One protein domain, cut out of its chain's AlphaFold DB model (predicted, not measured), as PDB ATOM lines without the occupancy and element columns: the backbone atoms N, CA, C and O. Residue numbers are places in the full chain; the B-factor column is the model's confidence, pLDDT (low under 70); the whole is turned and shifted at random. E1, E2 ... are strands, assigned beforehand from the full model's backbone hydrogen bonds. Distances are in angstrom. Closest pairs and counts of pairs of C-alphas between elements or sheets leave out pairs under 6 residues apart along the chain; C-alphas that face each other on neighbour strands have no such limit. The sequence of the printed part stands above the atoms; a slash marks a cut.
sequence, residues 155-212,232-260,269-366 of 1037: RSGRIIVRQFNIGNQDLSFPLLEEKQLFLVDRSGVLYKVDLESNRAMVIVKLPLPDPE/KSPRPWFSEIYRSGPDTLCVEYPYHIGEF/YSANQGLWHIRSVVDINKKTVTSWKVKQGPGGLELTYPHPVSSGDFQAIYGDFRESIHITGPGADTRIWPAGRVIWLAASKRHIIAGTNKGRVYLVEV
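This is residues 155 to 212, 232 to 260 and 269 to 366 of the 1037 residues of an uncharacterized protein of Thermoanaerobacteraceae bacterium SP2 (UniProt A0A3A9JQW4). Four small sheets of four strands each stand one after another in a fanned row, like blades of a propeller that does not close into a ring: E10 E11 E12 E13, then E1 E16 E15 E14, then E2 E3 E4 E5, then E6 E7 E8 E9. The first two are face to face, and so are the last two; the join between these pairs is looser, and residues 297 to 308 link the two ends of the row. The printed part has 185 residues, no named helix and 16 named strands, E1 to E16 along the chain, each sheet antiparallel in the order above. The class is all strand, with 92 residues, under half, in named elements; the whole is compact, radius of gyration of the C-alphas 17.2 A, spanning 58 by 42 by 24 A.

Start at E1, residues 160 to 165, an edge strand; its antiparallel neighbour is E16, residues 360 to 365, with N 162 and O 363 2.7 A apart, within hydrogen-bond range. Beside E16 find E15, residues 351 to 356, then E14, residues 342 to 347; N 364 and O 352 are 2.7 A apart, N 346 and O 353 2.8 A. Next come E2, residues 175 to 177, E3, 180 to 184, E4, 189 to 194, and E5, 199 to 205; look at N 177 and O 180, 2.8 A, N 181 and O 193, 2.8 A, and N 192 and O 201, 2.9 A. The C-alphas of Phe 164 and Ala 200 are the closest of E1 and E5, 7.5 A; E2 and E14 are only just apart, closest 8.4 A. E6, residues 240 to 243, E7, 248 to 255, E8, 276 to 283, and E9, 288 to 296, form a strongly twisted sheet; see N 242 and O 250, 3.0 A, N 251 and O 280, 2.8 A, and N 281 and O 291, 2.8 A. It and the sheet E2 E3 E4 E5 are face to face, strands at 47 degrees; the closest C-alphas of E2 and E6 are Leu 175 and Ile 241, 5.6 A. In E10, residues 309 to 311, E11, 314 to 318, E12, 325 to 329, and E13, 332 to 336, find N 311 and O 314, 2.9 A, N 317 and O 326, 2.9 A, and N 327 and O 334, 2.8 A. This sheet and E1 E16 E15 E14 are face to face, strands at 6 degrees; Ser 311 and Ala 347 are the closest C-alphas of E10 and E14, 5.4 A. E2 to E5, E10 to E13 and E14 to E16 are meanders of hairpins, each strand the antiparallel neighbour of the one before; the four sheets are a stack of sheets, layers face to face.

Find C-alpha 160 at (-42.896, -22.320, 45.083), where E1 begins; it runs 16.8 A. E7 runs 21.7 A, E8 22.8 A and E9 23.1 A, bending by 54 degrees at residue 291. E16 ends at C-alpha 365, (-43.892, -27.074, 43.895).

The C-alphas farthest apart are those of Glu 212 and Gly 331, 58.7 A. Residues 213 to 231 and 261 to 268 are not printed; the C-alpha gaps are 22.3 A and 6.5 A. Of the links printed whole, E9 to E10 is long. The model's pLDDT is under 70 at 47 residues, among them 297 to 308.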
ATOM      1  N   ARG A 155     -42.758 -16.520  45.958       45.62
ATOM      2  CA  ARG A 155     -43.820 -17.020  46.841       45.62
ATOM      3  C   ARG A 155     -45.080 -16.189  46.624       45.62
ATOM      4  O   ARG A 155     -45.310 -15.196  47.308       45.62
ATOM      5  N   SER A 156     -45.896 -16.603  45.667       50.44
ATOM      6  CA  SER A 156     -47.320 -16.270  45.652       50.44
ATOM      7  C   SER A 156     -47.990 -17.238  46.618       50.44
ATOM      8  O   SER A 156     -48.159 -18.384  46.229       50.44
ATOM      9  N   GLY A 157     -48.229 -16.824  47.874       56.19
ATOM     10  CA  GLY A 157     -49.034 -17.459  48.947       56.19
ATOM     11  C   GLY A 157     -48.897 -18.967  49.236       56.19
ATOM     12  O   GLY A 157     -48.739 -19.361  50.386       56.19
ATOM     13  N   ARG A 158     -48.972 -19.809  48.208       70.44
ATOM     14  CA  ARG A 158     -49.025 -21.267  48.215       70.44
ATOM     15  C   ARG A 158     -48.234 -21.927  47.081       70.44
ATOM     16  O   ARG A 158     -48.343 -23.122  46.937       70.44
ATOM     17  N   ILE A 159     -47.466 -21.224  46.250       79.00
ATOM     18  CA  ILE A 159     -46.715 -21.860  45.150       79.00
ATOM     19  C   ILE A 159     -45.229 -21.511  45.256       79.00
ATOM     20  O   ILE A 159     -44.875 -20.342  45.429       79.00
ATOM     21  N   ILE A 160     -44.351 -22.515  45.145       84.19
ATOM     22  CA  ILE A 160     -42.896 -22.320  45.083       84.19
ATOM     23  C   ILE A 160     -42.425 -22.626  43.662       84.19
ATOM     24  O   ILE A 160     -42.445 -23.770  43.224       84.19
ATOM     25  N   VAL A 161     -41.954 -21.606  42.943       86.62
ATOM     26  CA  VAL A 161     -41.347 -21.775  41.615       86.62
ATOM     27  C   VAL A 161     -39.824 -21.816  41.749       86.62
ATOM     28  O   VAL A 161     -39.223 -20.907  42.326       86.62
ATOM     29  N   ARG A 162     -39.189 -22.853  41.201       88.12
ATOM     30  CA  ARG A 162     -37.735 -22.998  41.051       88.12
ATOM     31  C   ARG A 162     -37.380 -23.043  39.568       88.12
ATOM     32  O   ARG A 162     -38.104 -23.629  38.769       88.12
ATOM     33  N   GLN A 163     -36.258 -22.433  39.196       89.75
ATOM     34  CA  GLN A 163     -35.753 -22.441  37.823       89.75
ATOM     35  C   GLN A 163     -34.385 -23.124  37.770       89.75
ATOM     36  O   GLN A 163     -33.469 -22.745  38.501       89.75
ATOM     37  N   PHE A 164     -34.234 -24.064  36.844       86.56
ATOM     38  CA  PHE A 164     -32.979 -24.713  36.488       86.56
ATOM     39  C   PHE A 164     -32.527 -24.230  35.117       86.56
ATOM     40  O   PHE A 164     -33.340 -24.070  34.206       86.56
ATOM     41  N   ASN A 165     -31.225 -24.005  34.968       86.75
ATOM     42  CA  ASN A 165     -30.614 -23.710  33.680       86.75
ATOM     43  C   ASN A 165     -29.816 -24.937  33.227       86.75
ATOM     44  O   ASN A 165     -28.806 -25.277  33.843       86.75
ATOM     45  N   ILE A 166     -30.305 -25.614  32.195       84.38
ATOM     46  CA  ILE A 166     -29.775 -26.858  31.639       84.38
ATOM     47  C   ILE A 166     -29.318 -26.575  30.204       84.38
ATOM     48  O   ILE A 166     -29.837 -27.099  29.226       84.38
ATOM     49  N   GLY A 167     -28.355 -25.657  30.090       77.31
ATOM     50  CA  GLY A 167     -27.808 -25.196  28.813       77.31
ATOM     51  C   GLY A 167     -28.638 -24.097  28.137       77.31
ATOM     52  O   GLY A 167     -29.616 -23.604  28.678       77.31
ATOM     53  N   ASN A 168     -28.221 -23.690  26.936       74.94
ATOM     54  CA  ASN A 168     -28.881 -22.640  26.138       74.94
ATOM     55  C   ASN A 168     -29.712 -23.219  24.978       74.94
ATOM     56  O   ASN A 168     -29.939 -22.531  23.982       74.94
ATOM     57  N   GLN A 169     -30.090 -24.496  25.050       79.00
ATOM     58  CA  GLN A 169     -30.675 -25.230  23.929       79.00
ATOM     59  C   GLN A 169     -31.949 -25.976  24.339       79.00
ATOM     60  O   GLN A 169     -32.239 -26.157  25.513       79.00
ATOM     61  N   ASP A 170     -32.709 -26.398  23.340       79.31
ATOM     62  CA  ASP A 170     -33.889 -27.255  23.436       79.31
ATOM     63  C   ASP A 170     -33.691 -28.495  24.349       79.31
ATOM     64  O   ASP A 170     -32.603 -29.068  24.365       79.31
ATOM     65  N   LEU A 171     -34.744 -28.927  25.068       81.50
ATOM     66  CA  LEU A 171     -34.722 -30.057  26.024       81.50
ATOM     67  C   LEU A 171     -35.764 -31.138  25.691       81.50
ATOM     68  O   LEU A 171     -36.904 -30.791  25.399       81.50
ATOM     69  N   SER A 172     -35.426 -32.424  25.805       83.69
ATOM     70  CA  SER A 172     -36.361 -33.548  25.627       83.69
ATOM     71  C   SER A 172     -37.526 -33.540  26.617       83.69
ATOM     72  O   SER A 172     -37.445 -32.880  27.658       83.69
ATOM     73  N   PHE A 173     -38.571 -34.335  26.346       81.12
ATOM     74  CA  PHE A 173     -39.517 -34.714  27.396       81.12
ATOM     75  C   PHE A 173     -38.756 -35.388  28.543       81.12
ATOM     76  O   PHE A 173     -37.832 -36.176  28.288       81.12
ATOM     77  N   PRO A 174     -39.074 -35.053  29.800       86.81
ATOM     78  CA  PRO A 174     -38.339 -35.600  30.912       86.81
ATOM     79  C   PRO A 174     -38.941 -36.919  31.408       86.81
ATOM     80  O   PRO A 174     -40.152 -37.119  31.362       86.81
ATOM     81  N   LEU A 175     -38.105 -37.760  32.014       89.12
ATOM     82  CA  LEU A 175     -38.555 -38.808  32.932       89.12
ATOM     83  C   LEU A 175     -38.516 -38.258  34.362       89.12
ATOM     84  O   LEU A 175     -37.446 -37.903  34.862       89.12
ATOM     85  N   LEU A 176     -39.675 -38.177  35.015       86.62
ATOM     86  CA  LEU A 176     -39.808 -37.728  36.401       86.62
ATOM     87  C   LEU A 176     -39.963 -38.935  37.336       86.62
ATOM     88  O   LEU A 176     -40.979 -39.622  37.296       86.62
ATOM     89  N   GLU A 177     -38.982 -39.159  38.210       84.81
ATOM     90  CA  GLU A 177     -39.000 -40.208  39.237       84.81
ATOM     91  C   GLU A 177     -38.870 -39.591  40.625       84.81
ATOM     92  O   GLU A 177     -37.785 -39.162  41.011       84.81
ATOM     93  N   GLU A 178     -39.963 -39.566  41.389       83.06
ATOM     94  CA  GLU A 178     -40.038 -39.018  42.752       83.06
ATOM     95  C   GLU A 178     -39.432 -37.604  42.891       83.06
ATOM     96  O   GLU A 178     -40.133 -36.600  42.784       83.06
ATOM     97  N   LYS A 179     -38.122 -37.542  43.151       84.94
ATOM     98  CA  LYS A 179     -37.306 -36.356  43.436       84.94
ATOM     99  C   LYS A 179     -36.231 -36.105  42.370       84.94
ATOM    100  O   LYS A 179     -35.339 -35.282  42.574       84.94
ATOM    101  N   GLN A 180     -36.266 -36.838  41.262       90.06
ATOM    102  CA  GLN A 180     -35.265 -36.813  40.202       90.06
ATOM    103  C   GLN A 180     -35.934 -36.606  38.844       90.06
ATOM    104  O   GLN A 180     -36.980 -37.178  38.556       90.06
ATOM    105  N   LEU A 181     -35.310 -35.791  38.001       91.31
ATOM    106  CA  LEU A 181     -35.739 -35.518  36.634       91.31
ATOM    107  C   LEU A 181     -34.607 -35.883  35.678       91.31
ATOM    108  O   LEU A 181     -33.489 -35.394  35.844       91.31
ATOM    109  N   PHE A 182     -34.883 -36.695  34.667       92.94
ATOM    110  CA  PHE A 182     -33.925 -37.015  33.611       92.94
ATOM    111  C   PHE A 182     -34.357 -36.375  32.302       92.94
ATOM    112  O   PHE A 182     -35.521 -36.481  31.938       92.94
ATOM    113  N   LEU A 183     -33.441 -35.708  31.603       92.12
ATOM    114  CA  LEU A 183     -33.727 -35.041  30.327       92.12
ATOM    115  C   LEU A 183     -32.473 -34.913  29.464       92.12
ATOM    116  O   LEU A 183     -31.360 -34.864  29.986       92.12
ATOM    117  N   VAL A 184     -32.658 -34.847  28.150       89.25
ATOM    118  CA  VAL A 184     -31.586 -34.755  27.154       89.25
ATOM    119  C   VAL A 184     -31.636 -33.393  26.475       89.25
ATOM    120  O   VAL A 184     -32.704 -32.947  26.061       89.25
ATOM    121  N   ASP A 185     -30.498 -32.715  26.356       87.31
ATOM    122  CA  ASP A 185     -30.420 -31.474  25.581       87.31
ATOM    123  C   ASP A 185     -30.147 -31.726  24.088       87.31
ATOM    124  O   ASP A 185     -29.881 -32.843  23.640       87.31
ATOM    125  N   ARG A 186     -30.165 -30.661  23.283       79.81
ATOM    126  CA  ARG A 186     -29.939 -30.751  21.829       79.81
ATOM    127  C   ARG A 186     -28.515 -31.171  21.450       79.81
ATOM    128  O   ARG A 186     -28.278 -31.548  20.303       79.81
ATOM    129  N   SER A 187     -27.583 -31.146  22.400       80.00
ATOM    130  CA  SER A 187     -26.215 -31.634  22.220       80.00
ATOM    131  C   SER A 187     -26.059 -33.130  22.532       80.00
ATOM    132  O   SER A 187     -24.955 -33.671  22.401       80.00
ATOM    133  N   GLY A 188     -27.154 -33.804  22.909       84.81
ATOM    134  CA  GLY A 188     -27.177 -35.218  23.272       84.81
ATOM    135  C   GLY A 188     -26.658 -35.479  24.685       84.81
ATOM    136  O   GLY A 188     -26.224 -36.591  24.977       84.81
ATOM    137  N   VAL A 189     -26.640 -34.478  25.569       89.88
ATOM    138  CA  VAL A 189     -26.209 -34.654  26.960       89.88
ATOM    139  C   VAL A 189     -27.410 -35.028  27.821       89.88
ATOM    140  O   VAL A 189     -28.381 -34.280  27.892       89.88
ATOM    141  N   LEU A 190     -27.327 -36.177  28.497       92.12
ATOM    142  CA  LEU A 190     -28.307 -36.615  29.486       92.12
ATOM    143  C   LEU A 190     -27.998 -35.978  30.846       92.12
ATOM    144  O   LEU A 190     -26.928 -36.190  31.429       92.12
ATOM    145  N   TYR A 191     -28.966 -35.240  31.372       93.38
ATOM    146  CA  TYR A 191     -28.930 -34.607  32.682       93.38
ATOM    147  C   TYR A 191     -29.789 -35.371  33.681       93.38
ATOM    148  O   TYR A 191     -30.860 -35.866  33.343       93.38
ATOM    149  N   LYS A 192     -29.332 -35.391  34.933       93.94
ATOM    150  CA  LYS A 192     -30.121 -35.740  36.115       93.94
ATOM    151  C   LYS A 192     -30.278 -34.491  36.970       93.94
ATOM    152  O   LYS A 192     -29.282 -33.956  37.454       93.94
ATOM    153  N   VAL A 193     -31.503 -34.033  37.174       91.00
ATOM    154  CA  VAL A 193     -31.828 -32.920  38.066       91.00
ATOM    155  C   VAL A 193     -32.396 -33.484  39.354       91.00
ATOM    156  O   VAL A 193     -33.426 -34.148  39.351       91.00
ATOM    157  N   ASP A 194     -31.709 -33.226  40.454       89.31
ATOM    158  CA  ASP A 194     -32.190 -33.534  41.792       89.31
ATOM    159  C   ASP A 194     -33.046 -32.356  42.283       89.31
ATOM    160  O   ASP A 194     -32.557 -31.229  42.438       89.31
ATOM    161  N   LEU A 195     -34.347 -32.609  42.451       84.00
ATOM    162  CA  LEU A 195     -35.356 -31.587  42.736       84.00
ATOM    163  C   LEU A 195     -35.214 -31.023  44.159       84.00
ATOM    164  O   LEU A 195     -35.495 -29.843  44.384       84.00
ATOM    165  N   GLU A 196     -34.709 -31.819  45.107       82.62
ATOM    166  CA  GLU A 196     -34.528 -31.395  46.501       82.62
ATOM    167  C   GLU A 196     -33.310 -30.490  46.668       82.62
ATOM    168  O   GLU A 196     -33.413 -29.394  47.222       82.62
ATOM    169  N   SER A 197     -32.161 -30.934  46.159       84.62
ATOM    170  CA  SER A 197     -30.893 -30.205  46.254       84.62
ATOM    171  C   SER A 197     -30.768 -29.067  45.241       84.62
ATOM    172  O   SER A 197     -29.841 -28.258  45.332       84.62
ATOM    173  N   ASN A 198     -31.698 -28.993  44.288       81.44
ATOM    174  CA  ASN A 198     -31.719 -28.022  43.205       81.44
ATOM    175  C   ASN A 198     -30.448 -28.080  42.326       81.44
ATOM    176  O   ASN A 198     -29.917 -27.046  41.910       81.44
ATOM    177  N   ARG A 199     -29.917 -29.288  42.082       85.25
ATOM    178  CA  ARG A 199     -28.680 -29.515  41.312       85.25
ATOM    179  C   ARG A 199     -28.953 -30.325  40.048       85.25
ATOM    180  O   ARG A 199     -29.453 -31.442  40.121       85.25
ATOM    181  N   ALA A 200     -28.548 -29.786  38.900       87.56
ATOM    182  CA  ALA A 200     -28.447 -30.535  37.651       87.56
ATOM    183  C   ALA A 200     -27.038 -31.132  37.527       87.56
ATOM    184  O   ALA A 200     -26.038 -30.425  37.653       87.56
ATOM    185  N   MET A 201     -26.956 -32.435  37.290       91.94
ATOM    186  CA  MET A 201     -25.717 -33.172  37.079       91.94
ATOM    187  C   MET A 201     -25.712 -33.761  35.676       91.94
ATOM    188  O   MET A 201     -26.671 -34.413  35.269       91.94
ATOM    189  N   VAL A 202     -24.606 -33.581  34.959       92.12
ATOM    190  CA  VAL A 202     -24.361 -34.325  33.722       92.12
ATOM    191  C   VAL A 202     -24.157 -35.796  34.083       92.12
ATOM    192  O   VAL A 202     -23.305 -36.125  34.922       92.12
ATOM    193  N   ILE A 203     -24.960 -36.665  33.469       91.50
ATOM    194  CA  ILE A 203     -24.794 -38.114  33.552       91.50
ATOM    195  C   ILE A 203     -23.832 -38.548  32.459       91.50
ATOM    196  O   ILE A 203     -22.724 -38.957  32.773       91.50
ATOM    197  N   VAL A 204     -24.207 -38.410  31.188       92.06
ATOM    198  CA  VAL A 204     -23.392 -38.881  30.062       92.06
ATOM    199  C   VAL A 204     -23.716 -38.084  28.799       92.06
ATOM    200  O   VAL A 204     -24.823 -37.567  28.659       92.06
ATOM    201  N   LYS A 205     -22.763 -37.997  27.868       90.62
ATOM    202  CA  LYS A 205     -23.033 -37.576  26.489       90.62
ATOM    203  C   LYS A 205     -23.368 -38.818  25.663       90.62
ATOM    204  O   LYS A 205     -22.561 -39.743  25.613       90.62
ATOM    205  N   LEU A 206     -24.554 -38.853  25.067       87.88
ATOM    206  CA  LEU A 206     -25.008 -39.971  24.245       87.88
ATOM    207  C   LEU A 206     -24.110 -40.094  22.999       87.88
ATOM    208  O   LEU A 206     -23.708 -39.066  22.441       87.88
ATOM    209  N   PRO A 207     -23.744 -41.319  22.583       78.69
ATOM    210  CA  PRO A 207     -22.864 -41.527  21.447       78.69
ATOM    211  C   PRO A 207     -23.506 -41.015  20.157       78.69
ATOM    212  O   PRO A 207     -24.721 -41.107  19.951       78.69
ATOM    213  N   LEU A 208     -22.658 -40.487  19.278       71.12
ATOM    214  CA  LEU A 208     -22.981 -40.342  17.866       71.12
ATOM    215  C   LEU A 208     -22.622 -41.684  17.212       71.12
ATOM    216  O   LEU A 208     -21.486 -42.118  17.416       71.12
ATOM    217  N   PRO A 209     -23.545 -42.353  16.500       66.06
ATOM    218  CA  PRO A 209     -23.214 -43.565  15.763       66.06
ATOM    219  C   PRO A 209     -22.030 -43.303  14.838       66.06
ATOM    220  O   PRO A 209     -22.037 -42.295  14.125       66.06
ATOM    221  N   ASP A 210     -21.049 -44.204  14.810       68.50
ATOM    222  CA  ASP A 210     -20.181 -44.283  13.639       68.50
ATOM    223  C   ASP A 210     -21.072 -44.690  12.444       68.50
ATOM    224  O   ASP A 210     -21.869 -45.628  12.571       68.50
ATOM    225  N   PRO A 211     -21.024 -43.986  11.301       62.09
ATOM    226  CA  PRO A 211     -21.789 -44.353  10.111       62.09
ATOM    227  C   PRO A 211     -21.609 -45.813   9.695       62.09
ATOM    228  O   PRO A 211     -22.579 -46.445   9.273       62.09
ATOM    229  N   GLU A 212     -20.408 -46.369   9.861       66.44
ATOM    230  CA  GLU A 212     -20.153 -47.775   9.545       66.44
ATOM    231  C   GLU A 212     -20.903 -48.707  10.514       66.44
ATOM    232  O   GLU A 212     -21.515 -49.687  10.086       66.44
ATOM    233  N   LYS A 232     -27.832 -26.867  13.903       51.34
ATOM    234  CA  LYS A 232     -28.691 -27.498  12.885       51.34
ATOM    235  C   LYS A 232     -29.103 -28.955  13.172       51.34
ATOM    236  O   LYS A 232     -29.812 -29.535  12.364       51.34
ATOM    237  N   SER A 233     -28.743 -29.528  14.328       52.53
ATOM    238  CA  SER A 233     -29.238 -30.854  14.775       52.53
ATOM    239  C   SER A 233     -30.764 -30.828  15.015       52.53
ATOM    240  O   SER A 233     -31.256 -29.784  15.467       52.53
ATOM    241  N   PRO A 234     -31.541 -31.899  14.751       53.41
ATOM    242  CA  PRO A 234     -32.976 -31.939  15.052       53.41
ATOM    243  C   PRO A 234     -33.252 -31.626  16.530       53.41
ATOM    244  O   PRO A 234     -32.403 -31.801  17.406       53.41
ATOM    245  N   ARG A 235     -34.441 -31.082  16.807       61.19
ATOM    246  CA  ARG A 235     -34.816 -30.664  18.162       61.19
ATOM    247  C   ARG A 235     -34.971 -31.916  19.052       61.19
ATOM    248  O   ARG A 235     -35.718 -32.812  18.675       61.19
ATOM    249  N   PRO A 236     -34.330 -31.992  20.229       55.75
ATOM    250  CA  PRO A 236     -34.317 -33.157  21.133       55.75
ATOM    251  C   PRO A 236     -35.678 -33.505  21.757       55.75
ATOM    252  O   PRO A 236     -35.764 -34.454  22.534       55.75
ATOM    253  N   TRP A 237     -36.743 -32.761  21.445       58.91
ATOM    254  CA  TRP A 237     -38.074 -32.920  22.043       58.91
ATOM    255  C   TRP A 237     -38.738 -34.252  21.690       58.91
ATOM    256  O   TRP A 237     -39.677 -34.623  22.366       58.91
ATOM    257  N   PHE A 238     -38.229 -35.007  20.712       58.41
ATOM    258  CA  PHE A 238     -38.727 -36.354  20.397       58.41
ATOM    259  C   PHE A 238     -37.995 -37.469  21.149       58.41
ATOM    260  O   PHE A 238     -38.086 -38.630  20.752       58.41
ATOM    261  N   SER A 239     -37.201 -37.130  22.171       73.56
ATOM    262  CA  SER A 239     -36.492 -38.162  22.920       73.56
ATOM    263  C   SER A 239     -37.385 -38.752  24.013       73.56
ATOM    264  O   SER A 239     -37.891 -38.004  24.849       73.56
ATOM    265  N   GLU A 240     -37.542 -40.074  24.030       82.38
ATOM    266  CA  GLU A 240     -38.221 -40.814  25.095       82.38
ATOM    267  C   GLU A 240     -37.191 -41.339  26.095       82.38
ATOM    268  O   GLU A 240     -36.176 -41.924  25.713       82.38
ATOM    269  N   ILE A 241     -37.454 -41.147  27.386       89.25
ATOM    270  CA  ILE A 241     -36.601 -41.643  28.467       89.25
ATOM    271  C   ILE A 241     -37.452 -42.541  29.359       89.25
ATOM    272  O   ILE A 241     -38.463 -42.100  29.897       89.25
ATOM    273  N   TYR A 242     -37.038 -43.791  29.542       91.56
ATOM    274  CA  TYR A 242     -37.718 -44.743  30.423       91.56
ATOM    275  C   TYR A 242     -36.716 -45.653  31.127       91.56
ATOM    276  O   TYR A 242     -35.583 -45.828  30.680       91.56
ATOM    277  N   ARG A 243     -37.108 -46.255  32.251       91.69
ATOM    278  CA  ARG A 243     -36.248 -47.216  32.949       91.69
ATOM    279  C   ARG A 243     -36.147 -48.534  32.198       91.69
ATOM    280  O   ARG A 243     -37.155 -49.121  31.822       91.69
ATOM    281  N   SER A 244     -34.924 -49.045  32.091       90.62
ATOM    282  CA  SER A 244     -34.653 -50.433  31.691       90.62
ATOM    283  C   SER A 244     -34.190 -51.311  32.862       90.62
ATOM    284  O   SER A 244     -34.094 -52.525  32.705       90.62
ATOM    285  N   GLY A 245     -33.898 -50.721  34.029       91.88
ATOM    286  CA  GLY A 245     -33.462 -51.436  35.231       91.88
ATOM    287  C   GLY A 245     -33.268 -50.528  36.461       91.88
ATOM    288  O   GLY A 245     -33.551 -49.328  36.396       91.88
ATOM    289  N   PRO A 246     -32.782 -51.074  37.597       88.81
ATOM    290  CA  PRO A 246     -32.562 -50.322  38.842       88.81
ATOM    291  C   PRO A 246     -31.568 -49.159  38.716       88.81
ATOM    292  O   PRO A 246     -31.745 -48.129  39.359       88.81
ATOM    293  N   ASP A 247     -30.575 -49.298  37.840       94.44
ATOM    294  CA  ASP A 247     -29.535 -48.290  37.614       94.44
ATOM    295  C   ASP A 247     -29.371 -47.949  36.125       94.44
ATOM    296  O   ASP A 247     -28.367 -47.354  35.735       94.44
ATOM    297  N   THR A 248     -30.333 -48.338  35.275       94.25
ATOM    298  CA  THR A 248     -30.246 -48.142  33.822       94.25
ATOM    299  C   THR A 248     -31.458 -47.423  33.232       94.25
ATOM    300  O   THR A 248     -32.609 -47.769  33.511       94.25
ATOM    301  N   LEU A 249     -31.184 -46.438  32.373       94.44
ATOM    302  CA  LEU A 249     -32.173 -45.723  31.564       94.44
ATOM    303  C   LEU A 249     -32.037 -46.113  30.103       94.44
ATOM    304  O   LEU A 249     -30.931 -46.210  29.583       94.44
ATOM    305  N   CYS A 250     -33.162 -46.264  29.428       93.81
ATOM    306  CA  CYS A 250     -33.231 -46.294  27.985       93.81
ATOM    307  C   CYS A 250     -33.608 -44.900  27.484       93.81
ATOM    308  O   CYS A 250     -34.570 -44.306  27.967       93.81
ATOM    309  N   VAL A 251     -32.824 -44.379  26.547       91.25
ATOM    310  CA  VAL A 251     -33.016 -43.074  25.920       91.25
ATOM    311  C   VAL A 251     -33.155 -43.299  24.426       91.25
ATOM    312  O   VAL A 251     -32.191 -43.681  23.761       91.25
ATOM    313  N   GLU A 252     -34.347 -43.079  23.897       88.94
ATOM    314  CA  GLU A 252     -34.597 -43.078  22.462       88.94
ATOM    315  C   GLU A 252     -34.586 -41.646  21.959       88.94
ATOM    316  O   GLU A 252     -35.229 -40.817  22.578       88.94
ATOM    317  N   TYR A 253     -33.858 -41.321  20.893       84.19
ATOM    318  CA  TYR A 253     -33.765 -39.953  20.377       84.19
ATOM    319  C   TYR A 253     -33.652 -39.931  18.850       84.19
ATOM    320  O   TYR A 253     -33.047 -40.835  18.262       84.19
ATOM    321  N   PRO A 254     -34.231 -38.912  18.191       76.50
ATOM    322  CA  PRO A 254     -34.150 -38.768  16.746       76.50
ATOM    323  C   PRO A 254     -32.755 -38.294  16.312       76.50
ATOM    324  O   PRO A 254     -32.104 -37.489  16.982       76.50
ATOM    325  N   TYR A 255     -32.331 -38.728  15.132       73.44
ATOM    326  CA  TYR A 255     -31.087 -38.332  14.490       73.44
ATOM    327  C   TYR A 255     -31.341 -38.027  13.010       73.44
ATOM    328  O   TYR A 255     -31.942 -38.830  12.296       73.44
ATOM    329  N   HIS A 256     -30.920 -36.843  12.556       64.38
ATOM    330  CA  HIS A 256     -31.121 -36.396  11.177       64.38
ATOM    331  C   HIS A 256     -29.861 -36.667  10.361       64.38
ATOM    332  O   HIS A 256     -28.768 -36.259  10.756       64.38
ATOM    333  N   ILE A 257     -30.023 -37.305   9.207       59.38
ATOM    334  CA  ILE A 257     -28.938 -37.606   8.275       59.38
ATOM    335  C   ILE A 257     -29.267 -36.859   6.977       59.38
ATOM    336  O   ILE A 257     -30.028 -37.363   6.165       59.38
ATOM    337  N   GLY A 258     -28.789 -35.619   6.809       54.97
ATOM    338  CA  GLY A 258     -29.008 -34.869   5.562       54.97
ATOM    339  C   GLY A 258     -28.430 -33.448   5.541       54.97
ATOM    340  O   GLY A 258     -28.392 -32.774   6.571       54.97
ATOM    341  N   GLU A 259     -27.997 -32.997   4.357       54.78
ATOM    342  CA  GLU A 259     -27.650 -31.598   4.063       54.78
ATOM    343  C   GLU A 259     -28.885 -30.822   3.567       54.78
ATOM    344  O   GLU A 259     -29.721 -31.352   2.837       54.78
ATOM    345  N   PHE A 260     -28.993 -29.541   3.933       53.12
ATOM    346  CA  PHE A 260     -29.981 -28.634   3.343       53.12
ATOM    347  C   PHE A 260     -29.502 -28.209   1.953       53.12
ATOM    348  O   PHE A 260     -28.495 -27.505   1.836       53.12
ATOM    349  N   TYR A 269     -35.028 -26.063   0.934       49.03
ATOM    350  CA  TYR A 269     -35.900 -27.209   1.193       49.03
ATOM    351  C   TYR A 269     -35.108 -28.293   1.921       49.03
ATOM    352  O   TYR A 269     -34.021 -28.696   1.506       49.03
ATOM    353  N   SER A 270     -35.683 -28.788   3.014       45.25
ATOM    354  CA  SER A 270     -35.306 -30.071   3.596       45.25
ATOM    355  C   SER A 270     -35.887 -31.152   2.692       45.25
ATOM    356  O   SER A 270     -37.094 -31.384   2.725       45.25
ATOM    357  N   ALA A 271     -35.071 -31.813   1.869       46.38
ATOM    358  CA  ALA A 271     -35.509 -33.086   1.307       46.38
ATOM    359  C   ALA A 271     -35.792 -34.014   2.499       46.38
ATOM    360  O   ALA A 271     -34.917 -34.175   3.345       46.38
ATOM    361  N   ASN A 272     -37.011 -34.550   2.610       47.84
ATOM    362  CA  ASN A 272     -37.455 -35.440   3.690       47.84
ATOM    363  C   ASN A 272     -36.660 -36.766   3.698       47.84
ATOM    364  O   ASN A 272     -37.194 -37.833   3.406       47.84
ATOM    365  N   GLN A 273     -35.371 -36.718   4.019       52.34
ATOM    366  CA  GLN A 273     -34.588 -37.882   4.403       52.34
ATOM    367  C   GLN A 273     -34.843 -38.072   5.898       52.34
ATOM    368  O   GLN A 273     -34.335 -37.324   6.727       52.34
ATOM    369  N   GLY A 274     -35.780 -38.969   6.211       58.16
ATOM    370  CA  GLY A 274     -36.453 -39.018   7.509       58.16
ATOM    371  C   GLY A 274     -35.559 -39.262   8.730       58.16
ATOM    372  O   GLY A 274     -34.378 -39.600   8.647       58.16
ATOM    373  N   LEU A 275     -36.171 -39.061   9.895       61.75
ATOM    374  CA  LEU A 275     -35.526 -39.152  11.201       61.75
ATOM    375  C   LEU A 275     -35.235 -40.616  11.549       61.75
ATOM    376  O   LEU A 275     -36.121 -41.466  11.493       61.75
ATOM    377  N   TRP A 276     -33.997 -40.901  11.939       68.94
ATOM    378  CA  TRP A 276     -33.606 -42.197  12.491       68.94
ATOM    379  C   TRP A 276     -33.767 -42.175  14.006       68.94
ATOM    380  O   TRP A 276     -33.350 -41.213  14.644       68.94
ATOM    381  N   HIS A 277     -34.315 -43.228  14.608       78.00
ATOM    382  CA  HIS A 277     -34.432 -43.317  16.068       78.00
ATOM    383  C   HIS A 277     -33.289 -44.149  16.646       78.00
ATOM    384  O   HIS A 277     -33.184 -45.341  16.359       78.00
ATOM    385  N   ILE A 278     -32.442 -43.543  17.477       83.19
ATOM    386  CA  ILE A 278     -31.363 -44.234  18.194       83.19
ATOM    387  C   ILE A 278     -31.847 -44.548  19.602       83.19
ATOM    388  O   ILE A 278     -32.329 -43.662  20.294       83.19
ATOM    389  N   ARG A 279     -31.684 -45.796  20.040       91.06
ATOM    390  CA  ARG A 279     -31.934 -46.242  21.411       91.06
ATOM    391  C   ARG A 279     -30.604 -46.458  22.122       91.06
ATOM    392  O   ARG A 279     -29.879 -47.375  21.751       91.06
ATOM    393  N   SER A 280     -30.331 -45.692  23.171       91.56
ATOM    394  CA  SER A 280     -29.150 -45.818  24.035       91.56
ATOM    395  C   SER A 280     -29.544 -46.300  25.432       91.56
ATOM    396  O   SER A 280     -30.489 -45.791  26.021       91.56
ATOM    397  N   VAL A 281     -28.819 -47.271  25.984       94.00
ATOM    398  CA  VAL A 281     -28.956 -47.729  27.374       94.00
ATOM    399  C   VAL A 281     -27.844 -47.092  28.202       94.00
ATOM    400  O   VAL A 281     -26.667 -47.250  27.889       94.00
ATOM    401  N   VAL A 282     -28.205 -46.364  29.252       94.25
ATOM    402  CA  VAL A 282     -27.300 -45.578  30.096       94.25
ATOM    403  C   VAL A 282     -27.287 -46.141  31.507       94.25
ATOM    404  O   VAL A 282     -28.335 -46.210  32.139       94.25
ATOM    405  N   ASP A 283     -26.110 -46.496  32.023       95.12
ATOM    406  CA  ASP A 283     -25.899 -46.822  33.439       95.12
ATOM    407  C   ASP A 283     -25.694 -45.512  34.218       95.12
ATOM    408  O   ASP A 283     -24.700 -44.800  34.038       95.12
ATOM    409  N   ILE A 284     -26.678 -45.162  35.052       93.69
ATOM    410  CA  ILE A 284     -26.757 -43.872  35.752       93.69
ATOM    411  C   ILE A 284     -25.600 -43.728  36.749       93.69
ATOM    412  O   ILE A 284     -25.040 -42.638  36.894       93.69
ATOM    413  N   ASN A 285     -25.227 -44.823  37.420       91.31
ATOM    414  CA  ASN A 285     -24.200 -44.822  38.460       91.31
ATOM    415  C   ASN A 285     -22.798 -44.768  37.857       91.31
ATOM    416  O   ASN A 285     -21.945 -44.024  38.342       91.31
ATOM    417  N   LYS A 286     -22.567 -45.517  36.772       93.12
ATOM    418  CA  LYS A 286     -21.287 -45.497  36.053       93.12
ATOM    419  C   LYS A 286     -21.122 -44.283  35.152       93.12
ATOM    420  O   LYS A 286     -19.995 -44.012  34.748       93.12
ATOM    421  N   LYS A 287     -22.203 -43.547  34.864       94.44
ATOM    422  CA  LYS A 287     -22.197 -42.389  33.958       94.44
ATOM    423  C   LYS A 287     -21.714 -42.753  32.548       94.44
ATOM    424  O   LYS A 287     -21.001 -41.987  31.904       94.44
ATOM    425  N   THR A 288     -22.094 -43.937  32.068       91.50
ATOM    426  CA  THR A 288     -21.675 -44.475  30.765       91.50
ATOM    427  C   THR A 288     -22.860 -45.013  29.971       91.50
ATOM    428  O   THR A 288     -23.847 -45.486  30.532       91.50
ATOM    429  N   VAL A 289     -22.759 -44.957  28.641       91.38
ATOM    430  CA  VAL A 289     -23.675 -45.675  27.746       91.38
ATOM    431  C   VAL A 289     -23.190 -47.119  27.645       91.38
ATOM    432  O   VAL A 289     -22.050 -47.358  27.256       91.38
ATOM    433  N   THR A 290     -24.019 -48.078  28.056       91.06
ATOM    434  CA  THR A 290     -23.669 -49.507  28.089       91.06
ATOM    435  C   THR A 290     -23.933 -50.206  26.763       91.06
ATOM    436  O   THR A 290     -23.243 -51.164  26.435       91.06
ATOM    437  N   SER A 291     -24.923 -49.740  26.000       89.44
ATOM    438  CA  SER A 291     -25.213 -50.206  24.640       89.44
ATOM    439  C   SER A 291     -26.048 -49.171  23.893       89.44
ATOM    440  O   SER A 291     -26.730 -48.361  24.520       89.44
ATOM    441  N   TRP A 292     -26.028 -49.202  22.564       89.69
ATOM    442  CA  TRP A 292     -26.963 -48.446  21.739       89.69
ATOM    443  C   TRP A 292     -27.303 -49.221  20.458       89.69
ATOM    444  O   TRP A 292     -26.569 -50.128  20.071       89.69
ATOM    445  N   LYS A 293     -28.446 -48.917  19.833       85.94
ATOM    446  CA  LYS A 293     -28.853 -49.470  18.530       85.94
ATOM    447  C   LYS A 293     -29.808 -48.540  17.783       85.94
ATOM    448  O   LYS A 293     -30.551 -47.785  18.407       85.94
ATOM    449  N   VAL A 294     -29.851 -48.647  16.460       79.75
ATOM    450  CA  VAL A 294     -30.860 -47.983  15.618       79.75
ATOM    451  C   VAL A 294     -32.184 -48.760  15.706       79.75
ATOM    452  O   VAL A 294     -32.206 -49.969  15.488       79.75
ATOM    453  N   LYS A 295     -33.281 -48.090  16.080       78.25
ATOM    454  CA  LYS A 295     -34.610 -48.691  16.306       78.25
ATOM    455  C   LYS A 295     -35.490 -48.678  15.053       78.25
ATOM    456  O   LYS A 295     -36.176 -49.664  14.809       78.25
ATOM    457  N   GLN A 296     -35.492 -47.586  14.285       70.25
ATOM    458  CA  GLN A 296     -36.396 -47.396  13.143       70.25
ATOM    459  C   GLN A 296     -35.765 -46.481  12.081       70.25
ATOM    460  O   GLN A 296     -35.063 -45.528  12.431       70.25
ATOM    461  N   GLY A 297     -35.992 -46.810  10.803       59.03
ATOM    462  CA  GLY A 297     -35.596 -46.000   9.646       59.03
ATOM    463  C   GLY A 297     -36.533 -44.806   9.396       59.03
ATOM    464  O   GLY A 297     -37.495 -44.626  10.140       59.03
ATOM    465  N   PRO A 298     -36.270 -43.999   8.353       50.03
ATOM    466  CA  PRO A 298     -36.941 -42.723   8.113       50.03
ATOM    467  C   PRO A 298     -38.458 -42.883   7.916       50.03
ATOM    468  O   PRO A 298     -38.906 -43.348   6.871       50.03
ATOM    469  N   GLY A 299     -39.242 -42.466   8.910       45.50
ATOM    470  CA  GLY A 299     -40.704 -42.368   8.861       45.50
ATOM    471  C   GLY A 299     -41.176 -41.057   9.498       45.50
ATOM    472  O   GLY A 299     -40.529 -40.551  10.413       45.50
ATOM    473  N   GLY A 300     -42.249 -40.471   8.958       40.31
ATOM    474  CA  GLY A 300     -42.796 -39.186   9.407       40.31
ATOM    475  C   GLY A 300     -43.355 -39.257  10.830       40.31
ATOM    476  O   GLY A 300     -43.967 -40.254  11.202       40.31
ATOM    477  N   LEU A 301     -43.128 -38.203  11.615       42.62
ATOM    478  CA  LEU A 301     -43.573 -38.096  13.003       42.62
ATOM    479  C   LEU A 301     -44.449 -36.849  13.150       42.62
ATOM    480  O   LEU A 301     -44.037 -35.753  12.760       42.62
ATOM    481  N   GLU A 302     -45.653 -37.034  13.688       41.31
ATOM    482  CA  GLU A 302     -46.612 -35.962  13.955       41.31
ATOM    483  C   GLU A 302     -46.291 -35.216  15.256       41.31
ATOM    484  O   GLU A 302     -45.708 -35.748  16.201       41.31
ATOM    485  N   LEU A 303     -46.652 -33.933  15.275       40.81
ATOM    486  CA  LEU A 303     -46.408 -33.005  16.373       40.81
ATOM    487  C   LEU A 303     -47.650 -32.928  17.269       40.81
ATOM    488  O   LEU A 303     -48.666 -32.394  16.837       40.81
ATOM    489  N   THR A 304     -47.557 -33.330  18.534       42.41
ATOM    490  CA  THR A 304     -48.568 -32.974  19.546       42.41
ATOM    491  C   THR A 304     -48.120 -31.745  20.337       42.41
ATOM    492  O   THR A 304     -47.000 -31.683  20.854       42.41
ATOM    493  N   TYR A 305     -48.988 -30.737  20.417       44.88
ATOM    494  CA  TYR A 305     -48.786 -29.548  21.247       44.88
ATOM    495  C   TYR A 305     -48.844 -29.909  22.747       44.88
ATOM    496  O   TYR A 305     -49.465 -30.905  23.113       44.88
ATOM    497  N   PRO A 306     -48.201 -29.139  23.650       55.03
ATOM    498  CA  PRO A 306     -48.257 -29.428  25.081       55.03
ATOM    499  C   PRO A 306     -49.682 -29.237  25.627       55.03
ATOM    500  O   PRO A 306     -50.179 -28.113  25.685       55.03
ATOM    501  N   HIS A 307     -50.315 -30.334  26.048       55.78
ATOM    502  CA  HIS A 307     -51.649 -30.347  26.652       55.78
ATOM    503  C   HIS A 307     -51.659 -29.754  28.080       55.78
ATOM    504  O   HIS A 307     -50.615 -29.722  28.746       55.78
ATOM    505  N   PRO A 308     -52.825 -29.298  28.583       68.69
ATOM    506  CA  PRO A 308     -53.001 -28.948  29.992       68.69
ATOM    507  C   PRO A 308     -52.614 -30.114  30.908       68.69
ATOM    508  O   PRO A 308     -52.989 -31.255  30.651       68.69
ATOM    509  N   VAL A 309     -51.899 -29.833  32.000       73.56
ATOM    510  CA  VAL A 309     -51.488 -30.860  32.978       73.56
ATOM    511  C   VAL A 309     -51.921 -30.480  34.394       73.56
ATOM    512  O   VAL A 309     -51.900 -29.304  34.758       73.56
ATOM    513  N   SER A 310     -52.301 -31.468  35.208       72.56
ATOM    514  CA  SER A 310     -52.781 -31.275  36.586       72.56
ATOM    515  C   SER A 310     -51.904 -31.976  37.632       72.56
ATOM    516  O   SER A 310     -51.462 -33.104  37.423       72.56
ATOM    517  N   SER A 311     -51.694 -31.326  38.779       76.31
ATOM    518  CA  SER A 311     -50.955 -31.825  39.952       76.31
ATOM    519  C   SER A 311     -51.773 -31.558  41.218       76.31
ATOM    520  O   SER A 311     -51.750 -30.441  41.737       76.31
ATOM    521  N   GLY A 312     -52.479 -32.567  41.739       78.06
ATOM    522  CA  GLY A 312     -53.440 -32.358  42.832       78.06
ATOM    523  C   GLY A 312     -54.583 -31.444  42.377       78.06
ATOM    524  O   GLY A 312     -55.069 -31.603  41.262       78.06
ATOM    525  N   ASP A 313     -54.950 -30.451  43.192       75.38
ATOM    526  CA  ASP A 313     -56.018 -29.479  42.883       75.38
ATOM    527  C   ASP A 313     -55.571 -28.325  41.956       75.38
ATOM    528  O   ASP A 313     -56.274 -27.324  41.812       75.38
ATOM    529  N   PHE A 314     -54.382 -28.420  41.356       74.94
ATOM    530  CA  PHE A 314     -53.796 -27.358  40.539       74.94
ATOM    531  C   PHE A 314     -53.688 -27.793  39.078       74.94
ATOM    532  O   PHE A 314     -53.169 -28.870  38.781       74.94
ATOM    533  N   GLN A 315     -54.117 -26.926  38.163       77.88
ATOM    534  CA  GLN A 315     -54.030 -27.102  36.714       77.88
ATOM    535  C   GLN A 315     -53.072 -26.067  36.114       77.88
ATOM    536  O   GLN A 315     -53.159 -24.879  36.430       77.88
ATOM    537  N   ALA A 316     -52.174 -26.510  35.232       76.25
ATOM    538  CA  ALA A 316     -51.304 -25.649  34.440       76.25
ATOM    539  C   ALA A 316     -51.697 -25.673  32.961       76.25
ATOM    540  O   ALA A 316     -51.777 -26.739  32.348       76.25
ATOM    541  N   ILE A 317     -51.893 -24.486  32.387       74.81
ATOM    542  CA  ILE A 317     -52.275 -24.288  30.988       74.81
ATOM    543  C   ILE A 317     -51.207 -23.441  30.292       74.81
ATOM    544  O   ILE A 317     -50.731 -22.428  30.824       74.81
ATOM    545  N   TYR A 318     -50.828 -23.856  29.083       63.25
ATOM    546  CA  TYR A 318     -50.011 -23.049  28.187       63.25
ATOM    547  C   TYR A 318     -50.873 -21.959  27.535       63.25
ATOM    548  O   TYR A 318     -51.856 -22.257  26.865       63.25
ATOM    549  N   GLY A 319     -50.523 -20.687  27.740       51.81
ATOM    550  CA  GLY A 319     -51.246 -19.565  27.140       51.81
ATOM    551  C   GLY A 319     -50.773 -19.254  25.717       51.81
ATOM    552  O   GLY A 319     -49.572 -19.130  25.478       51.81
ATOM    553  N   ASP A 320     -51.722 -19.033  24.804       43.62
ATOM    554  CA  ASP A 320     -51.515 -18.746  23.368       43.62
ATOM    555  C   ASP A 320     -50.674 -17.468  23.098       43.62
ATOM    556  O   ASP A 320     -50.019 -17.286  22.068       43.62
ATOM    557  N   PHE A 321     -50.565 -16.591  24.101       47.19
ATOM    558  CA  PHE A 321     -49.600 -15.495  24.113       47.19
ATOM    559  C   PHE A 321     -48.213 -16.023  24.503       47.19
ATOM    560  O   PHE A 321     -47.842 -16.025  25.677       47.19
ATOM    561  N   ARG A 322     -47.475 -16.498  23.492       57.06
ATOM    562  CA  ARG A 322     -46.073 -16.964  23.525       57.06
ATOM    563  C   ARG A 322     -45.291 -16.511  24.773       57.06
ATOM    564  O   ARG A 322     -44.849 -15.369  24.815       57.06
ATOM    565  N   GLU A 323     -45.020 -17.459  25.680       64.00
ATOM    566  CA  GLU A 323     -44.121 -17.362  26.860       64.00
ATOM    567  C   GLU A 323     -44.796 -17.175  28.240       64.00
ATOM    568  O   GLU A 323     -44.194 -16.580  29.130       64.00
ATOM    569  N   SER A 324     -46.002 -17.714  28.487       77.81
ATOM    570  CA  SER A 324     -46.531 -17.816  29.864       77.81
ATOM    571  C   SER A 324     -47.133 -19.183  30.223       77.81
ATOM    572  O   SER A 324     -47.720 -19.852  29.375       77.81
ATOM    573  N   ILE A 325     -46.960 -19.595  31.484       80.94
ATOM    574  CA  ILE A 325     -47.593 -20.767  32.112       80.94
ATOM    575  C   ILE A 325     -48.599 -20.229  33.120       80.94
ATOM    576  O   ILE A 325     -48.220 -19.503  34.044       80.94
ATOM    577  N   HIS A 326     -49.871 -20.559  32.942       83.56
ATOM    578  CA  HIS A 326     -50.931 -20.145  33.851       83.56
ATOM    579  C   HIS A 326     -51.279 -21.299  34.781       83.56
ATOM    580  O   HIS A 326     -51.637 -22.370  34.306       83.56
ATOM    581  N   ILE A 327     -51.138 -21.090  36.089       81.19
ATOM    582  CA  ILE A 327     -51.451 -22.078  37.120       81.19
ATOM    583  C   ILE A 327     -52.680 -21.611  37.882       81.19
ATOM    584  O   ILE A 327     -52.684 -20.511  38.441       81.19
ATOM    585  N   THR A 328     -53.698 -22.463  37.900       78.25
ATOM    586  CA  THR A 328     -54.990 -22.222  38.546       78.25
ATOM    587  C   THR A 328     -55.275 -23.328  39.561       78.25
ATOM    588  O   THR A 328     -54.941 -24.485  39.318       78.25
ATOM    589  N   GLY A 329     -55.832 -22.979  40.721       81.50
ATOM    590  CA  GLY A 329     -56.183 -23.917  41.793       81.50
ATOM    591  C   GLY A 329     -56.707 -23.203  43.051       81.50
ATOM    592  O   GLY A 329     -56.743 -21.968  43.086       81.50
ATOM    593  N   PRO A 330     -57.121 -23.933  44.106       69.88
ATOM    594  CA  PRO A 330     -57.685 -23.356  45.329       69.88
ATOM    595  C   PRO A 330     -56.770 -22.316  46.001       69.88
ATOM    596  O   PRO A 330     -55.786 -22.626  46.678       69.88
ATOM    597  N   GLY A 331     -57.117 -21.038  45.834       67.12
ATOM    598  CA  GLY A 331     -56.346 -19.916  46.375       67.12
ATOM    599  C   GLY A 331     -55.061 -19.591  45.605       67.12
ATOM    600  O   GLY A 331     -54.218 -18.870  46.136       67.12
ATOM    601  N   ALA A 332     -54.902 -20.092  44.376       72.56
ATOM    602  CA  ALA A 332     -53.805 -19.719  43.495       72.56
ATOM    603  C   ALA A 332     -54.289 -19.437  42.070       72.56
ATOM    604  O   ALA A 332     -54.804 -20.307  41.374       72.56
ATOM    605  N   ASP A 333     -54.046 -18.209  41.632       80.38
ATOM    606  CA  ASP A 333     -54.112 -17.786  40.240       80.38
ATOM    607  C   ASP A 333     -52.777 -17.094  39.949       80.38
ATOM    608  O   ASP A 333     -52.509 -15.986  40.417       80.38
ATOM    609  N   THR A 334     -51.840 -17.819  39.341       79.19
ATOM    610  CA  THR A 334     -50.470 -17.330  39.147       79.19
ATOM    611  C   THR A 334     -50.006 -17.587  37.727       79.19
ATOM    612  O   THR A 334     -50.075 -18.701  37.212       79.19
ATOM    613  N   ARG A 335     -49.477 -16.537  37.095       83.88
ATOM    614  CA  ARG A 335     -48.870 -16.606  35.768       83.88
ATOM    615  C   ARG A 335     -47.351 -16.527  35.884       83.88
ATOM    616  O   ARG A 335     -46.810 -15.541  36.382       83.88
ATOM    617  N   ILE A 336     -46.674 -17.558  35.396       83.00
ATOM    618  CA  ILE A 336     -45.216 -17.620  35.292       83.00
ATOM    619  C   ILE A 336     -44.840 -17.205  33.873       83.00
ATOM    620  O   ILE A 336     -45.407 -17.720  32.913       83.00
ATOM    621  N   TRP A 337     -43.879 -16.295  33.740       83.19
ATOM    622  CA  TRP A 337     -43.335 -15.856  32.453       83.19
ATOM    623  C   TRP A 337     -41.960 -16.506  32.241       83.19
ATOM    624  O   TRP A 337     -40.943 -15.932  32.649       83.19
ATOM    625  N   PRO A 338     -41.896 -17.742  31.713       78.38
ATOM    626  CA  PRO A 338     -40.638 -18.405  31.429       78.38
ATOM    627  C   PRO A 338     -39.820 -17.621  30.406       78.38
ATOM    628  O   PRO A 338     -40.340 -17.068  29.441       78.38
ATOM    629  N   ALA A 339     -38.503 -17.614  30.575       79.50
ATOM    630  CA  ALA A 339     -37.623 -17.092  29.545       79.50
ATOM    631  C   ALA A 339     -37.480 -18.139  28.434       79.50
ATOM    632  O   ALA A 339     -36.734 -19.115  28.564       79.50
ATOM    633  N   GLY A 340     -38.178 -17.894  27.328       79.62
ATOM    634  CA  GLY A 340     -38.265 -18.800  26.188       79.62
ATOM    635  C   GLY A 340     -39.633 -19.462  26.074       79.62
ATOM    636  O   GLY A 340     -40.430 -19.488  27.010       79.62
ATOM    637  N   ARG A 341     -39.897 -20.017  24.892       79.88
ATOM    638  CA  ARG A 341     -41.138 -20.725  24.591       79.88
ATOM    639  C   ARG A 341     -41.163 -22.028  25.381       79.88
ATOM    640  O   ARG A 341     -40.204 -22.791  25.299       79.88
ATOM    641  N   VAL A 342     -42.248 -22.278  26.115       81.31
ATOM    642  CA  VAL A 342     -42.513 -23.583  26.739       81.31
ATOM    643  C   VAL A 342     -42.738 -24.610  25.640       81.31
ATOM    644  O   VAL A 342     -43.484 -24.352  24.698       81.31
ATOM    645  N   ILE A 343     -42.043 -25.731  25.749       79.38
ATOM    646  CA  ILE A 343     -42.001 -26.785  24.726       79.38
ATOM    647  C   ILE A 343     -42.712 -28.051  25.196       79.38
ATOM    648  O   ILE A 343     -43.257 -28.774  24.375       79.38
ATOM    649  N   TRP A 344     -42.759 -28.271  26.510       83.31
ATOM    650  CA  TRP A 344     -43.496 -29.350  27.153       83.31
ATOM    651  C   TRP A 344     -43.873 -28.971  28.587       83.31
ATOM    652  O   TRP A 344     -43.217 -28.132  29.218       83.31
ATOM    653  N   LEU A 345     -44.926 -29.615  29.089       84.25
ATOM    654  CA  LEU A 345     -45.411 -29.545  30.463       84.25
ATOM    655  C   LEU A 345     -45.592 -30.973  30.992       84.25
ATOM    656  O   LEU A 345     -46.083 -31.839  30.276       84.25
ATOM    657  N   ALA A 346     -45.196 -31.217  32.237       80.81
ATOM    658  CA  ALA A 346     -45.389 -32.485  32.932       80.81
ATOM    659  C   ALA A 346     -45.852 -32.220  34.368       80.81
ATOM    660  O   ALA A 346     -45.529 -31.180  34.943       80.81
ATOM    661  N   ALA A 347     -46.587 -33.154  34.966       81.38
ATOM    662  CA  ALA A 347     -47.064 -33.027  36.337       81.38
ATOM    663  C   ALA A 347     -46.884 -34.329  37.133       81.38
ATOM    664  O   ALA A 347     -46.933 -35.428  36.589       81.38
ATOM    665  N   SER A 348     -46.678 -34.194  38.441       80.38
ATOM    666  CA  SER A 348     -46.776 -35.262  39.447       80.38
ATOM    667  C   SER A 348     -47.744 -34.822  40.543       80.38
ATOM    668  O   SER A 348     -48.278 -33.730  40.467       80.38
ATOM    669  N   LYS A 349     -47.940 -35.603  41.613       75.94
ATOM    670  CA  LYS A 349     -48.835 -35.207  42.721       75.94
ATOM    671  C   LYS A 349     -48.458 -33.889  43.424       75.94
ATOM    672  O   LYS A 349     -49.303 -33.324  44.106       75.94
ATOM    673  N   ARG A 350     -47.199 -33.441  43.333       79.19
ATOM    674  CA  ARG A 350     -46.678 -32.267  44.071       79.19
ATOM    675  C   ARG A 350     -45.942 -31.252  43.199       79.19
ATOM    676  O   ARG A 350     -45.493 -30.226  43.706       79.19
ATOM    677  N   HIS A 351     -45.767 -31.543  41.915       85.00
ATOM    678  CA  HIS A 351     -44.888 -30.763  41.054       85.00
ATOM    679  C   HIS A 351     -45.495 -30.593  39.672       85.00
ATOM    680  O   HIS A 351     -45.889 -31.582  39.062       85.00
ATOM    681  N   ILE A 352     -45.467 -29.369  39.155       87.12
ATOM    682  CA  ILE A 352     -45.644 -29.071  37.732       87.12
ATOM    683  C   ILE A 352     -44.272 -28.689  37.178       87.12
ATOM    684  O   ILE A 352     -43.558 -27.892  37.782       87.12
ATOM    685  N   ILE A 353     -43.880 -29.262  36.048       89.19
ATOM    686  CA  ILE A 353     -42.567 -29.070  35.433       89.19
ATOM    687  C   ILE A 353     -42.757 -28.578  34.005       89.19
ATOM    688  O   ILE A 353     -43.541 -29.152  33.255       89.19
ATOM    689  N   ALA A 354     -42.024 -27.540  33.615       89.62
ATOM    690  CA  ALA A 354     -42.056 -27.000  32.263       89.62
ATOM    691  C   ALA A 354     -40.647 -26.830  31.698       89.62
ATOM    692  O   ALA A 354     -39.808 -26.180  32.325       89.62
ATOM    693  N   GLY A 355     -40.397 -27.359  30.503       87.56
ATOM    694  CA  GLY A 355     -39.170 -27.108  29.744       87.56
ATOM    695  C   GLY A 355     -39.350 -25.970  28.745       87.56
ATOM    696  O   GLY A 355     -40.440 -25.794  28.197       87.56
ATOM    697  N   THR A 356     -38.288 -25.209  28.468       86.69
ATOM    698  CA  THR A 356     -38.278 -24.175  27.418       86.69
ATOM    699  C   THR A 356     -37.277 -24.461  26.306       86.69
ATOM    700  O   THR A 356     -36.274 -25.148  26.498       86.69
ATOM    701  N   ASN A 357     -37.491 -23.835  25.149       80.75
ATOM    702  CA  ASN A 357     -36.552 -23.830  24.022       80.75
ATOM    703  C   ASN A 357     -35.227 -23.074  24.289       80.75
ATOM    704  O   ASN A 357     -34.410 -22.901  23.391       80.75
ATOM    705  N   LYS A 358     -35.023 -22.560  25.509       82.75
ATOM    706  CA  LYS A 358     -33.783 -21.893  25.944       82.75
ATOM    707  C   LYS A 358     -33.046 -22.691  27.019       82.75
ATOM    708  O   LYS A 358     -32.262 -22.104  27.758       82.75
ATOM    709  N   GLY A 359     -33.340 -23.985  27.152       84.38
ATOM    710  CA  GLY A 359     -32.689 -24.867  28.119       84.38
ATOM    711  C   GLY A 359     -33.080 -24.594  29.564       84.38
ATOM    712  O   GLY A 359     -32.347 -24.946  30.482       84.38
ATOM    713  N   ARG A 360     -34.229 -23.954  29.807       88.25
ATOM    714  CA  ARG A 360     -34.701 -23.691  31.171       88.25
ATOM    715  C   ARG A 360     -35.757 -24.701  31.572       88.25
ATOM    716  O   ARG A 360     -36.670 -24.971  30.798       88.25
ATOM    717  N   VAL A 361     -35.652 -25.200  32.799       89.81
ATOM    718  CA  VAL A 361     -36.691 -26.016  33.432       89.81
ATOM    719  C   VAL A 361     -37.279 -25.238  34.596       89.81
ATOM    720  O   VAL A 361     -36.548 -24.755  35.458       89.81
ATOM    721  N   TYR A 362     -38.596 -25.107  34.617       90.62
ATOM    722  CA  TYR A 362     -39.353 -24.503  35.703       90.62
ATOM    723  C   TYR A 362     -40.017 -25.621  36.492       90.62
ATOM    724  O   TYR A 362     -40.817 -26.360  35.933       90.62
ATOM    725  N   LEU A 363     -39.669 -25.755  37.767       90.31
ATOM    726  CA  LEU A 363     -40.331 -26.642  38.716       90.31
ATOM    727  C   LEU A 363     -41.246 -25.802  39.585       90.31
ATOM    728  O   LEU A 363     -40.806 -24.849  40.223       90.31
ATOM    729  N   VAL A 364     -42.507 -26.176  39.634       88.69
ATOM    730  CA  VAL A 364     -43.509 -25.524  40.447       88.69
ATOM    731  C   VAL A 364     -43.975 -26.515  41.495       88.69
ATOM    732  O   VAL A 364     -44.692 -27.463  41.193       88.69
ATOM    733  N   GLU A 365     -43.508 -26.309  42.718       86.12
ATOM    734  CA  GLU A 365     -43.892 -27.074  43.895       86.12
ATOM    735  C   GLU A 365     -45.239 -26.570  44.408       86.12
ATOM    736  O   GLU A 365     -45.399 -25.396  44.770       86.12
ATOM    737  N   VAL A 366     -46.188 -27.498  44.450       81.31
ATOM    738  CA  VAL A 366     -47.479 -27.331  45.098       81.31
ATOM    739  C   VAL A 366     -47.346 -27.907  46.515       81.31
ATOM    740  O   VAL A 366     -47.035 -29.092  46.660       81.31
TER     741      VAL A 366